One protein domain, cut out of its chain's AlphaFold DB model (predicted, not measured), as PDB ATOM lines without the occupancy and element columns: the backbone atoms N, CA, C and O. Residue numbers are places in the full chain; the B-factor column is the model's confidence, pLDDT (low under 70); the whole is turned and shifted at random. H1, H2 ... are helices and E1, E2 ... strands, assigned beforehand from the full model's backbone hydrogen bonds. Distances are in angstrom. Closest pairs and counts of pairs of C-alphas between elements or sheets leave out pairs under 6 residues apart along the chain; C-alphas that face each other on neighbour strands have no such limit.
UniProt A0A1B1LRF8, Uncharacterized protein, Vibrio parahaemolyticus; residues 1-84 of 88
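AT A GLANCE: This is residues 1 to 84 of the 88 residues of an uncharacterized protein of Vibrio parahaemolyticus (UniProt A0A1B1LRF8). A small antiparallel sheet of three strands, E1, E3 and E2, makes one end of the domain, with H1 slanting over one face of it. Beside the edge strand E2, H4 runs through the middle of the domain, with H3 folded back along it as a helical hairpin and H2 packed crosswise on it at the end far from the sheet. The printed part has 84 residues with four named helices and three named strands, in the order E1 H1 H2 H3 H4 E2 E3, and its class is mixed, helices and strands. It is compact, with a radius of gyration of the C-alphas of 12.0 A and spans of 30 by 26 by 21 A.

HOW THE PARTS SIT: E1, residues 2 to 6, is an edge strand and the antiparallel neighbour of the inner strand E3, residues 79 to 84, with N 4 and O 83 at 3.0 A. E3 forms a hairpin with the other edge strand, E2, residues 69 to 73, where N 72 and O 80 are 2.9 A apart. The sheet is only just strongly twisted, its C-alphas up to 4.2 A off the best plane. H1, residues 8 to 17, makes two layers with the sheet, a helix on one face of it: it lies over E3 and E2 at a height over the sheet of 10.4 A, slantwise to the strands, at 47 degrees to E2 on the local plane. H4, residues 53 to 66, is on the same face but over none of the strands; its closest C-alphas to E2 are those of Cys 64 and Gln 70, 5.5 A. H2, residues 26 to 35, touches H4 at Ala 31 and Lys 55, their closest C-alphas, 4.9 A, about perpendicular at 80 degrees; H2 is apart from E1, E2, E3 and H1. H3, residues 40 to 48, forms a hairpin with H4, opposite ways at a shallow tilt of 34.8 degrees, only just short of steep; their closest C-alphas are those of Leu 47 and Thr 53, 5.8 A. H3 only grazes the sheet, with residues 44 to 48. Every O i to N i+4 pair is within hydrogen-bond range in H1, H3 and H4, and 5 of 6 in H2.

IN THESE COORDINATES: E1 begins at C-alpha 2, (166.912, 235.575, 203.152), and is 12.8 A long. H1 is 14.5 A, H2 14.0 A and H3 12.6 A. H4, the longest helix, is 19.9 A and begins at C-alpha 53, (180.877, 254.765, 215.408). E2 is 13.8 A, and E3 is 16.2 A, ending at C-alpha 84, (168.967, 236.167, 208.998).

THE WHOLE: The C-alphas farthest apart, of Asp 20 and Gln 75, are 32.5 A apart. The printed part has no cut and no long link. Mean pLDDT of the printed part is 92.1; residues 1, 51 and 52 are under 70.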
ATOM      1  N   MET A   1     170.600 233.110 201.426       62.38
ATOM      2  CA  MET A   1     170.280 233.786 202.710       62.38
ATOM      3  C   MET A   1     169.168 234.799 202.498       62.38
ATOM      4  O   MET A   1     169.364 235.769 201.772       62.38
ATOM      5  N   ARG A   2     168.002 234.584 203.116       78.75
ATOM      6  CA  ARG A   2     166.912 235.575 203.152       78.75
ATOM      7  C   ARG A   2     166.993 236.343 204.471       78.75
ATOM      8  O   ARG A   2     167.324 235.762 205.496       78.75
ATOM      9  N   ALA A   3     166.703 237.640 204.465       83.06
ATOM     10  CA  ALA A   3     166.701 238.459 205.678       83.06
ATOM     11  C   ALA A   3     165.334 239.129 205.854       83.06
ATOM     12  O   ALA A   3     164.871 239.831 204.954       83.06
ATOM     13  N   GLN A   4     164.696 238.934 207.008       92.06
ATOM     14  CA  GLN A   4     163.368 239.480 207.304       92.06
ATOM     15  C   GLN A   4     163.473 240.607 208.331       92.06
ATOM     16  O   GLN A   4     164.093 240.430 209.379       92.06
ATOM     17  N   LYS A   5     162.857 241.766 208.062       93.81
ATOM     18  CA  LYS A   5     162.787 242.862 209.044       93.81
ATOM     19  C   LYS A   5     162.024 242.396 210.287       93.81
ATOM     20  O   LYS A   5     160.967 241.787 210.162       93.81
ATOM     21  N   ILE A   6     162.545 242.722 211.466       95.56
ATOM     22  CA  ILE A   6     161.904 242.419 212.750       95.56
ATOM     23  C   ILE A   6     161.668 243.691 213.560       95.56
ATOM     24  O   ILE A   6     162.322 244.716 213.343       95.56
ATOM     25  N   ALA A   7     160.734 243.631 214.509       94.69
ATOM     26  CA  ALA A   7     160.500 244.730 215.430       94.69
ATOM     27  C   ALA A   7     161.718 244.940 216.345       94.69
ATOM     28  O   ALA A   7     162.320 243.990 216.851       94.69
ATOM     29  N   ARG A   8     162.056 246.206 216.613       92.81
ATOM     30  CA  ARG A   8     163.219 246.580 217.432       92.81
ATOM     31  C   ARG A   8     163.173 245.981 218.840       92.81
ATOM     32  O   ARG A   8     164.185 245.515 219.350       92.81
ATOM     33  N   ASN A   9     161.990 245.947 219.454       93.62
ATOM     34  CA  ASN A   9     161.816 245.369 220.785       93.62
ATOM     35  C   ASN A   9     162.118 243.868 220.808       93.62
ATOM     36  O   ASN A   9     162.691 243.386 221.785       93.62
ATOM     37  N   ASP A  10     161.789 243.143 219.739       96.12
ATOM     38  CA  ASP A  10     162.082 241.715 219.641       96.12
ATOM     39  C   ASP A  10     163.574 241.477 219.412       96.12
ATOM     40  O   ASP A  10     164.163 240.642 220.097       96.12
ATOM     41  N   ALA A  11     164.224 242.292 218.573       96.62
ATOM     42  CA  ALA A  11     165.682 242.289 218.448       96.62
ATOM     43  C   ALA A  11     166.361 242.503 219.813       96.62
ATOM     44  O   ALA A  11     167.245 241.742 220.199       96.62
ATOM     45  N   TYR A  12     165.904 243.479 220.604       95.81
ATOM     46  CA  TYR A  12     166.445 243.733 221.942       95.81
ATOM     47  C   TYR A  12     166.195 242.613 222.948       95.81
ATOM     48  O   TYR A  12     166.991 242.469 223.875       95.81
ATOM     49  N   LYS A  13     165.100 241.856 222.829       95.69
ATOM     50  CA  LYS A  13     164.872 240.672 223.671       95.69
ATOM     51  C   LYS A  13     165.882 239.580 223.331       95.69
ATOM     52  O   LYS A  13     166.526 239.063 224.238       95.69
ATOM     53  N   ILE A  14     166.079 239.305 222.040       95.75
ATOM     54  CA  ILE A  14     167.056 238.317 221.563       95.75
ATOM     55  C   ILE A  14     168.464 238.717 222.013       95.75
ATOM     56  O   ILE A  14     169.130 237.947 222.697       95.75
ATOM     57  N   LEU A  15     168.893 239.950 221.736       95.69
ATOM     58  CA  LEU A  15     170.235 240.429 222.087       95.69
ATOM     59  C   LEU A  15     170.511 240.406 223.600       95.69
ATOM     60  O   LEU A  15     171.654 240.214 224.000       95.69
ATOM     61  N   ARG A  16     169.489 240.594 224.448       94.00
ATOM     62  CA  ARG A  16     169.620 240.505 225.916       94.00
ATOM     63  C   ARG A  16     169.701 239.074 226.444       94.00
ATOM     64  O   ARG A  16     170.166 238.885 227.560       94.00
ATOM     65  N   SER A  17     169.232 238.090 225.678       93.62
ATOM     66  CA  SER A  17     169.326 236.674 226.059       93.62
ATOM     67  C   SER A  17     170.708 236.061 225.810       93.62
ATOM     68  O   SER A  17     170.987 234.973 226.313       93.62
ATOM     69  N   LEU A  18     171.581 236.756 225.072       90.81
ATOM     70  CA  LEU A  18     172.956 236.325 224.840       90.81
ATOM     71  C   LEU A  18     173.763 236.438 226.142       90.81
ATOM     72  O   LEU A  18     173.790 237.506 226.753       90.81
ATOM     73  N   LYS A  19     174.424 235.351 226.552       82.81
ATOM     74  CA  LYS A  19     175.278 235.323 227.751       82.81
ATOM     75  C   LYS A  19     176.756 235.439 227.394       82.81
ATOM     76  O   LYS A  19     177.400 236.392 227.812       82.81
ATOM     77  N   ASP A  20     177.235 234.550 226.528       86.25
ATOM     78  CA  ASP A  20     178.642 234.478 226.132       86.25
ATOM     79  C   ASP A  20     178.765 234.665 224.622       86.25
ATOM     80  O   ASP A  20     178.672 233.726 223.832       86.25
ATOM     81  N   VAL A  21     178.916 235.921 224.206       93.44
ATOM     82  CA  VAL A  21     179.146 236.259 222.799       93.44
ATOM     83  C   VAL A  21     180.653 236.181 222.536       93.44
ATOM     84  O   VAL A  21     181.391 236.973 223.123       93.44
ATOM     85  N   PRO A  22     181.144 235.276 221.673       92.69
ATOM     86  CA  PRO A  22     182.572 235.176 221.392       92.69
ATOM     87  C   PRO A  22     183.048 236.350 220.531       92.69
ATOM     88  O   PRO A  22     182.367 236.745 219.576       92.69
ATOM     89  N   CYS A  23     184.229 236.874 220.855       96.12
ATOM     90  CA  CYS A  23     184.984 237.763 219.977       96.12
ATOM     91  C   CYS A  23     185.780 236.922 218.970       96.12
ATOM     92  O   CYS A  23     186.382 235.918 219.341       96.12
ATOM     93  N   LEU A  24     185.762 237.318 217.701       95.62
ATOM     94  CA  LEU A  24     186.467 236.651 216.603       95.62
ATOM     95  C   LEU A  24     187.646 237.471 216.068       95.62
ATOM     96  O   LEU A  24     188.351 237.016 215.170       95.62
ATOM     97  N   SER A  25     187.848 238.689 216.573       96.44
ATOM     98  CA  SER A  25     188.940 239.563 216.151       96.44
ATOM     99  C   SER A  25     189.411 240.486 217.281       96.44
ATOM    100  O   SER A  25     188.621 240.804 218.177       96.44
ATOM    101  N   PRO A  26     190.651 241.008 217.208       96.50
ATOM    102  CA  PRO A  26     191.147 242.004 218.162       96.50
ATOM    103  C   PRO A  26     190.289 243.279 218.218       96.50
ATOM    104  O   PRO A  26     190.193 243.943 219.250       96.50
ATOM    105  N   GLN A  27     189.632 243.641 217.111       95.31
ATOM    106  CA  GLN A  27     188.697 244.766 217.079       95.31
ATOM    107  C   GLN A  27     187.437 244.462 217.899       95.31
ATOM    108  O   GLN A  27     186.979 245.328 218.646       95.31
ATOM    109  N   GLU A  28     186.895 243.242 217.788       97.00
ATOM    110  CA  GLU A  28     185.767 242.791 218.611       97.00
ATOM    111  C   GLU A  28     186.147 242.729 220.096       97.00
ATOM    112  O   GLU A  28     185.356 243.159 220.932       97.00
ATOM    113  N   GLU A  29     187.362 242.285 220.433       96.75
ATOM    114  CA  GLU A  29     187.886 242.313 221.807       96.75
ATOM    115  C   GLU A  29     187.932 243.743 222.356       96.75
ATOM    116  O   GLU A  29     187.278 244.044 223.354       96.75
ATOM    117  N   SER A  30     188.589 244.665 221.646       96.12
ATOM    118  CA  SER A  30     188.715 246.065 222.079       96.12
ATOM    119  C   SER A  30     187.374 246.813 222.161       96.12
ATOM    120  O   SER A  30     187.234 247.802 222.898       96.12
ATOM    121  N   ALA A  31     186.384 246.407 221.364       95.06
ATOM    122  CA  ALA A  31     185.023 246.930 221.436       95.06
ATOM    123  C   ALA A  31     184.264 246.342 222.636       95.06
ATOM    124  O   ALA A  31     183.656 247.098 223.397       95.06
ATOM    125  N   SER A  32     184.358 245.026 222.843       95.00
ATOM    126  CA  SER A  32     183.716 244.299 223.941       95.00
ATOM    127  C   SER A  32     184.252 244.730 225.309       95.00
ATOM    128  O   SER A  32     183.467 244.976 226.220       95.00
ATOM    129  N   GLU A  33     185.558 244.948 225.459       95.38
ATOM    130  CA  GLU A  33     186.139 245.489 226.697       95.38
ATOM    131  C   GLU A  33     185.522 246.844 227.076       95.38
ATOM    132  O   GLU A  33     185.208 247.106 228.238       95.38
ATOM    133  N   LYS A  34     185.297 247.711 226.082       93.12
ATOM    134  CA  LYS A  34     184.791 249.070 226.309       93.12
ATOM    135  C   LYS A  34     183.269 249.136 226.444       93.12
ATOM    136  O   LYS A  34     182.773 249.982 227.181       93.12
ATOM    137  N   LEU A  35     182.527 248.314 225.704       94.56
ATOM    138  CA  LEU A  35     181.074 248.451 225.520       94.56
ATOM    139  C   LEU A  35     180.287 247.187 225.891       94.56
ATOM    140  O   LEU A  35     179.063 247.241 225.984       94.56
ATOM    141  N   GLY A  36     180.957 246.060 226.136       92.00
ATOM    142  CA  GLY A  36     180.355 244.758 226.446       92.00
ATOM    143  C   GLY A  36     179.430 244.787 227.661       92.00
ATOM    144  O   GLY A  36     178.386 244.142 227.660       92.00
ATOM    145  N   HIS A  37     179.753 245.622 228.649       92.44
ATOM    146  CA  HIS A  37     178.940 245.824 229.851       92.44
ATOM    147  C   HIS A  37     177.661 246.649 229.608       92.44
ATOM    148  O   HIS A  37     176.763 246.661 230.450       92.44
ATOM    149  N   LEU A  38     177.550 247.362 228.480       93.69
ATOM    150  CA  LEU A  38     176.366 248.151 228.150       93.69
ATOM    151  C   LEU A  38     175.240 247.263 227.623       93.69
ATOM    152  O   LEU A  38     175.462 246.269 226.924       93.69
ATOM    153  N   SER A  39     173.995 247.663 227.889       94.19
ATOM    154  CA  SER A  39     172.836 247.009 227.282       94.19
ATOM    155  C   SER A  39     172.829 247.219 225.757       94.19
ATOM    156  O   SER A  39     173.295 248.258 225.283       94.19
ATOM    157  N   PRO A  40     172.259 246.289 224.964       93.69
ATOM    158  CA  PRO A  40     172.171 246.461 223.512       93.69
ATOM    159  C   PRO A  40     171.484 247.771 223.100       93.69
ATOM    160  O   PRO A  40     171.930 248.436 222.172       93.69
ATOM    161  N   GLY A  41     170.438 248.174 223.831       94.06
ATOM    162  CA  GLY A  41     169.754 249.449 223.603       94.06
ATOM    163  C   GLY A  41     170.670 250.651 223.829       94.06
ATOM    164  O   GLY A  41     170.685 251.560 223.011       94.06
ATOM    165  N   ARG A  42     171.516 250.621 224.869       94.19
ATOM    166  CA  ARG A  42     172.453 251.718 225.140       94.19
ATOM    167  C   ARG A  42     173.541 251.840 224.072       94.19
ATOM    168  O   ARG A  42     173.935 252.958 223.752       94.19
ATOM    169  N   VAL A  43     174.011 250.719 223.519       93.88
ATOM    170  CA  VAL A  43     174.948 250.725 222.381       93.88
ATOM    171  C   VAL A  43     174.290 251.367 221.158       93.88
ATOM    172  O   VAL A  43     174.905 252.212 220.514       93.88
ATOM    173  N   VAL A  44     173.027 251.030 220.876       94.00
ATOM    174  CA  VAL A  44     172.249 251.644 219.788       94.00
ATOM    175  C   VAL A  44     172.057 253.147 220.001       94.00
ATOM    176  O   VAL A  44     172.314 253.916 219.080       94.00
ATOM    177  N   ASP A  45     171.683 253.580 221.205       93.44
ATOM    178  CA  ASP A  45     171.508 255.006 221.506       93.44
ATOM    179  C   ASP A  45     172.800 255.800 221.246       93.44
ATOM    180  O   ASP A  45     172.759 256.875 220.654       93.44
ATOM    181  N   GLN A  46     173.959 255.255 221.644       92.06
ATOM    182  CA  GLN A  46     175.266 255.877 221.388       92.06
ATOM    183  C   GLN A  46     175.632 255.903 219.900       92.06
ATOM    184  O   GLN A  46     176.206 256.880 219.419       92.06
ATOM    185  N   LEU A  47     175.295 254.836 219.170       91.00
ATOM    186  CA  LEU A  47     175.512 254.734 217.728       91.00
ATOM    187  C   LEU A  47     174.715 255.814 216.975       91.00
ATOM    188  O   LEU A  47     175.227 256.438 216.050       91.00
ATOM    189  N   GLN A  48     173.478 256.065 217.407       90.06
ATOM    190  CA  GLN A  48     172.594 257.075 216.823       90.06
ATOM    191  C   GLN A  48     172.927 258.507 217.264       90.06
ATOM    192  O   GLN A  48     172.562 259.456 216.577       90.06
ATOM    193  N   SER A  49     173.634 258.685 218.383       88.56
ATOM    194  CA  SER A  49     174.076 259.998 218.864       88.56
ATOM    195  C   SER A  49     175.422 260.450 218.276       88.56
ATOM    196  O   SER A  49     176.056 261.336 218.845       88.56
ATOM    197  N   PHE A  50     175.892 259.827 217.186       74.06
ATOM    198  CA  PHE A  50     177.169 260.121 216.512       74.06
ATOM    199  C   PHE A  50     178.427 259.971 217.395       74.06
ATOM    200  O   PHE A  50     179.477 260.544 217.100       74.06
ATOM    201  N   ALA A  51     178.365 259.189 218.477       64.06
ATOM    202  CA  ALA A  51     179.504 258.988 219.367       64.06
ATOM    203  C   ALA A  51     180.356 257.796 218.900       64.06
ATOM    204  O   ALA A  51     179.982 256.654 219.141       64.06
ATOM    205  N   ASN A  52     181.515 258.077 218.284       64.62
ATOM    206  CA  ASN A  52     182.573 257.107 217.945       64.62
ATOM    207  C   ASN A  52     182.032 255.803 217.323       64.62
ATOM    208  O   ASN A  52     181.917 254.788 217.988       64.62
ATOM    209  N   THR A  53     181.676 255.824 216.044       82.19
ATOM    210  CA  THR A  53     180.877 254.765 215.408       82.19
ATOM    211  C   THR A  53     181.540 253.396 215.362       82.19
ATOM    212  O   THR A  53     180.822 252.400 215.382       82.19
ATOM    213  N   ASP A  54     182.867 253.307 215.315       91.19
ATOM    214  CA  ASP A  54     183.538 252.052 214.966       91.19
ATOM    215  C   ASP A  54     183.431 251.005 216.068       91.19
ATOM    216  O   ASP A  54     183.085 249.855 215.798       91.19
ATOM    217  N   LYS A  55     183.650 251.392 217.330       92.88
ATOM    218  CA  LYS A  55     183.529 250.455 218.457       92.88
ATOM    219  C   LYS A  55     182.078 250.041 218.681       92.88
ATOM    220  O   LYS A  55     181.812 248.862 218.878       92.88
ATOM    221  N   GLN A  56     181.139 250.980 218.597       94.25
ATOM    222  CA  GLN A  56     179.710 250.723 218.765       94.25
ATOM    223  C   GLN A  56     179.183 249.836 217.631       94.25
ATOM    224  O   GLN A  56     178.448 248.885 217.891       94.25
ATOM    225  N   THR A  57     179.610 250.095 216.393       94.75
ATOM    226  CA  THR A  57     179.296 249.272 215.216       94.75
ATOM    227  C   THR A  57     179.867 247.874 215.377       94.75
ATOM    228  O   THR A  57     179.151 246.899 215.175       94.75
ATOM    229  N   THR A  58     181.135 247.764 215.781       96.06
ATOM    230  CA  THR A  58     181.812 246.478 215.994       96.06
ATOM    231  C   THR A  58     181.113 245.668 217.080       96.06
ATOM    232  O   THR A  58     180.773 244.509 216.858       96.06
ATOM    233  N   GLU A  59     180.808 246.282 218.223       95.94
ATOM    234  CA  GLU A  59     180.127 245.609 219.328       95.94
ATOM    235  C   GLU A  59     178.703 245.178 218.956       95.94
ATOM    236  O   GLU A  59     178.281 244.061 219.263       95.94
ATOM    237  N   LEU A  60     177.950 246.040 218.267       95.81
ATOM    238  CA  LEU A  60     176.597 245.702 217.842       95.81
ATOM    239  C   LEU A  60     176.607 244.611 216.763       95.81
ATOM    240  O   LEU A  60     175.776 243.706 216.830       95.81
ATOM    241  N   ASN A  61     177.562 244.639 215.827       96.25
ATOM    242  CA  ASN A  61     177.758 243.585 214.828       96.25
ATOM    243  C   ASN A  61     178.084 242.249 215.491       96.25
ATOM    244  O   ASN A  61     177.448 241.248 215.170       96.25
ATOM    245  N   ARG A  62     179.002 242.244 216.462       96.25
ATOM    246  CA  ARG A  62     179.388 241.058 217.234       96.25
ATOM    247  C   ARG A  62     178.175 240.391 217.890       96.25
ATOM    248  O   ARG A  62     177.952 239.192 217.721       96.25
ATOM    249  N   ARG A  63     177.342 241.172 218.589       96.38
ATOM    250  CA  ARG A  63     176.109 240.665 219.224       96.38
ATOM    251  C   ARG A  63     175.059 240.236 218.203       96.38
ATOM    252  O   ARG A  63     174.427 239.201 218.385       96.38
ATOM    253  N   CYS A  64     174.869 241.009 217.133       96.25
ATOM    254  CA  CYS A  64     173.913 240.674 216.078       96.25
ATOM    255  C   CYS A  64     174.286 239.356 215.393       96.25
ATOM    256  O   CYS A  64     173.428 238.487 215.271       96.25
ATOM    257  N   ARG A  65     175.567 239.154 215.064       94.88
ATOM    258  CA  ARG A  65     176.096 237.903 214.508       94.88
ATOM    259  C   ARG A  65     175.750 236.708 215.394       94.88
ATOM    260  O   ARG A  65     175.164 235.749 214.908       94.88
ATOM    261  N   ALA A  66     176.050 236.781 216.690       94.25
ATOM    262  CA  ALA A  66     175.737 235.695 217.623       94.25
ATOM    263  C   ALA A  66     174.226 235.446 217.798       94.25
ATOM    264  O   ALA A  66     173.822 234.346 218.160       94.25
ATOM    265  N   ALA A  67     173.388 236.446 217.520       94.19
ATOM    266  CA  ALA A  67     171.932 236.339 217.555       94.19
ATOM    267  C   ALA A  67     171.288 235.910 216.221       94.19
ATOM    268  O   ALA A  67     170.058 235.826 216.154       94.19
ATOM    269  N   GLY A  68     172.061 235.704 215.147       94.31
ATOM    270  CA  GLY A  68     171.502 235.509 213.801       94.31
ATOM    271  C   GLY A  68     170.739 236.741 213.295       94.31
ATOM    272  O   GLY A  68     169.739 236.635 212.581       94.31
ATOM    273  N   LEU A  69     171.168 237.929 213.718       96.00
ATOM    274  CA  LEU A  69     170.605 239.218 213.341       96.00
ATOM    275  C   LEU A  69     171.601 240.015 212.499       96.00
ATOM    276  O   LEU A  69     172.813 239.825 212.557       96.00
ATOM    277  N   GLN A  70     171.069 240.986 211.773       95.56
ATOM    278  CA  GLN A  70     171.823 242.051 211.133       95.56
ATOM    279  C   GLN A  70     171.161 243.379 211.490       95.56
ATOM    280  O   GLN A  70     169.932 243.485 211.442       95.56
ATOM    281  N   PHE A  71     171.951 244.395 211.823       95.06
ATOM    282  CA  PHE A  71     171.439 245.754 211.975       95.06
ATOM    283  C   PHE A  71     171.805 246.615 210.762       95.06
ATOM    284  O   PHE A  71     172.737 246.307 210.021       95.06
ATOM    285  N   PHE A  72     171.041 247.676 210.537       93.44
ATOM    286  CA  PHE A  72     171.268 248.652 209.472       93.44
ATOM    287  C   PHE A  72     170.638 249.991 209.861       93.44
ATOM    288  O   PHE A  72     169.775 250.035 210.737       93.44
ATOM    289  N   PHE A  73     171.042 251.073 209.203       92.12
ATOM    290  CA  PHE A  73     170.390 252.374 209.344       92.12
ATOM    291  C   PHE A  73     169.293 252.535 208.289       92.12
ATOM    292  O   PHE A  73     169.483 252.158 207.131       92.12
ATOM    293  N   ASP A  74     168.140 253.076 208.677       91.75
ATOM    294  CA  ASP A  74     167.141 253.541 207.713       91.75
ATOM    295  C   ASP A  74     167.469 254.940 207.161       91.75
ATOM    296  O   ASP A  74     168.474 255.555 207.516       91.75
ATOM    297  N   GLN A  75     166.605 255.450 206.277       89.31
ATOM    298  CA  GLN A  75     166.758 256.779 205.671       89.31
ATOM    299  C   GLN A  75     166.741 257.926 206.698       89.31
ATOM    300  O   GLN A  75     167.210 259.015 206.388       89.31
ATOM    301  N   GLY A  76     166.222 257.694 207.910       89.19
ATOM    302  CA  GLY A  76     166.208 258.662 209.006       89.19
ATOM    303  C   GLY A  76     167.398 258.537 209.957       89.19
ATOM    304  O   GLY A  76     167.412 259.199 210.991       89.19
ATOM    305  N   GLY A  77     168.374 257.671 209.658       86.94
ATOM    306  CA  GLY A  77     169.519 257.430 210.534       86.94
ATOM    307  C   GLY A  77     169.160 256.654 211.805       86.94
ATOM    308  O   GLY A  77     169.910 256.689 212.783       86.94
ATOM    309  N   LEU A  78     168.030 255.937 211.819       90.94
ATOM    310  CA  LEU A  78     167.645 255.098 212.948       90.94
ATOM    311  C   LEU A  78     168.091 253.654 212.737       90.94
ATOM    312  O   LEU A  78     167.984 253.104 211.640       90.94
ATOM    313  N   VAL A  79     168.551 253.014 213.814       93.50
ATOM    314  CA  VAL A  79     168.946 251.604 213.773       93.50
ATOM    315  C   VAL A  79     167.713 250.712 213.652       93.50
ATOM    316  O   VAL A  79     166.788 250.755 214.467       93.50
ATOM    317  N   GLN A  80     167.745 249.851 212.645       95.81
ATOM    318  CA  GLN A  80     166.762 248.825 212.334       95.81
ATOM    319  C   GLN A  80     167.429 247.444 212.349       95.81
ATOM    320  O   GLN A  80     168.643 247.328 212.199       95.81
ATOM    321  N   PHE A  81     166.627 246.384 212.486       96.88
ATOM    322  CA  PHE A  81     167.118 245.004 212.561       96.88
ATOM    323  C   PHE A  81     166.436 244.091 211.543       96.88
ATOM    324  O   PHE A  81     165.247 244.234 211.235       96.88
ATOM    325  N   ARG A  82     167.190 243.113 211.044       96.25
ATOM    326  CA  ARG A  82     166.704 241.965 210.280       96.25
ATOM    327  C   ARG A  82     167.160 240.684 210.953       96.25
ATOM    328  O   ARG A  82     168.259 240.630 211.496       96.25
ATOM    329  N   LYS A  83     166.328 239.654 210.885       94.81
ATOM    330  CA  LYS A  83     166.710 238.287 211.219       94.81
ATOM    331  C   LYS A  83     167.218 237.597 209.961       94.81
ATOM    332  O   LYS A  83     166.558 237.660 208.923       94.81
ATOM    333  N   ILE A  84     168.384 236.974 210.062       91.88
ATOM    334  CA  ILE A  84     168.967 236.167 208.998       91.88
ATOM    335  C   ILE A  84     168.262 234.809 209.040       91.88
ATOM    336  O   ILE A  84     168.251 234.135 210.068       91.88
TER     337      ILE A  84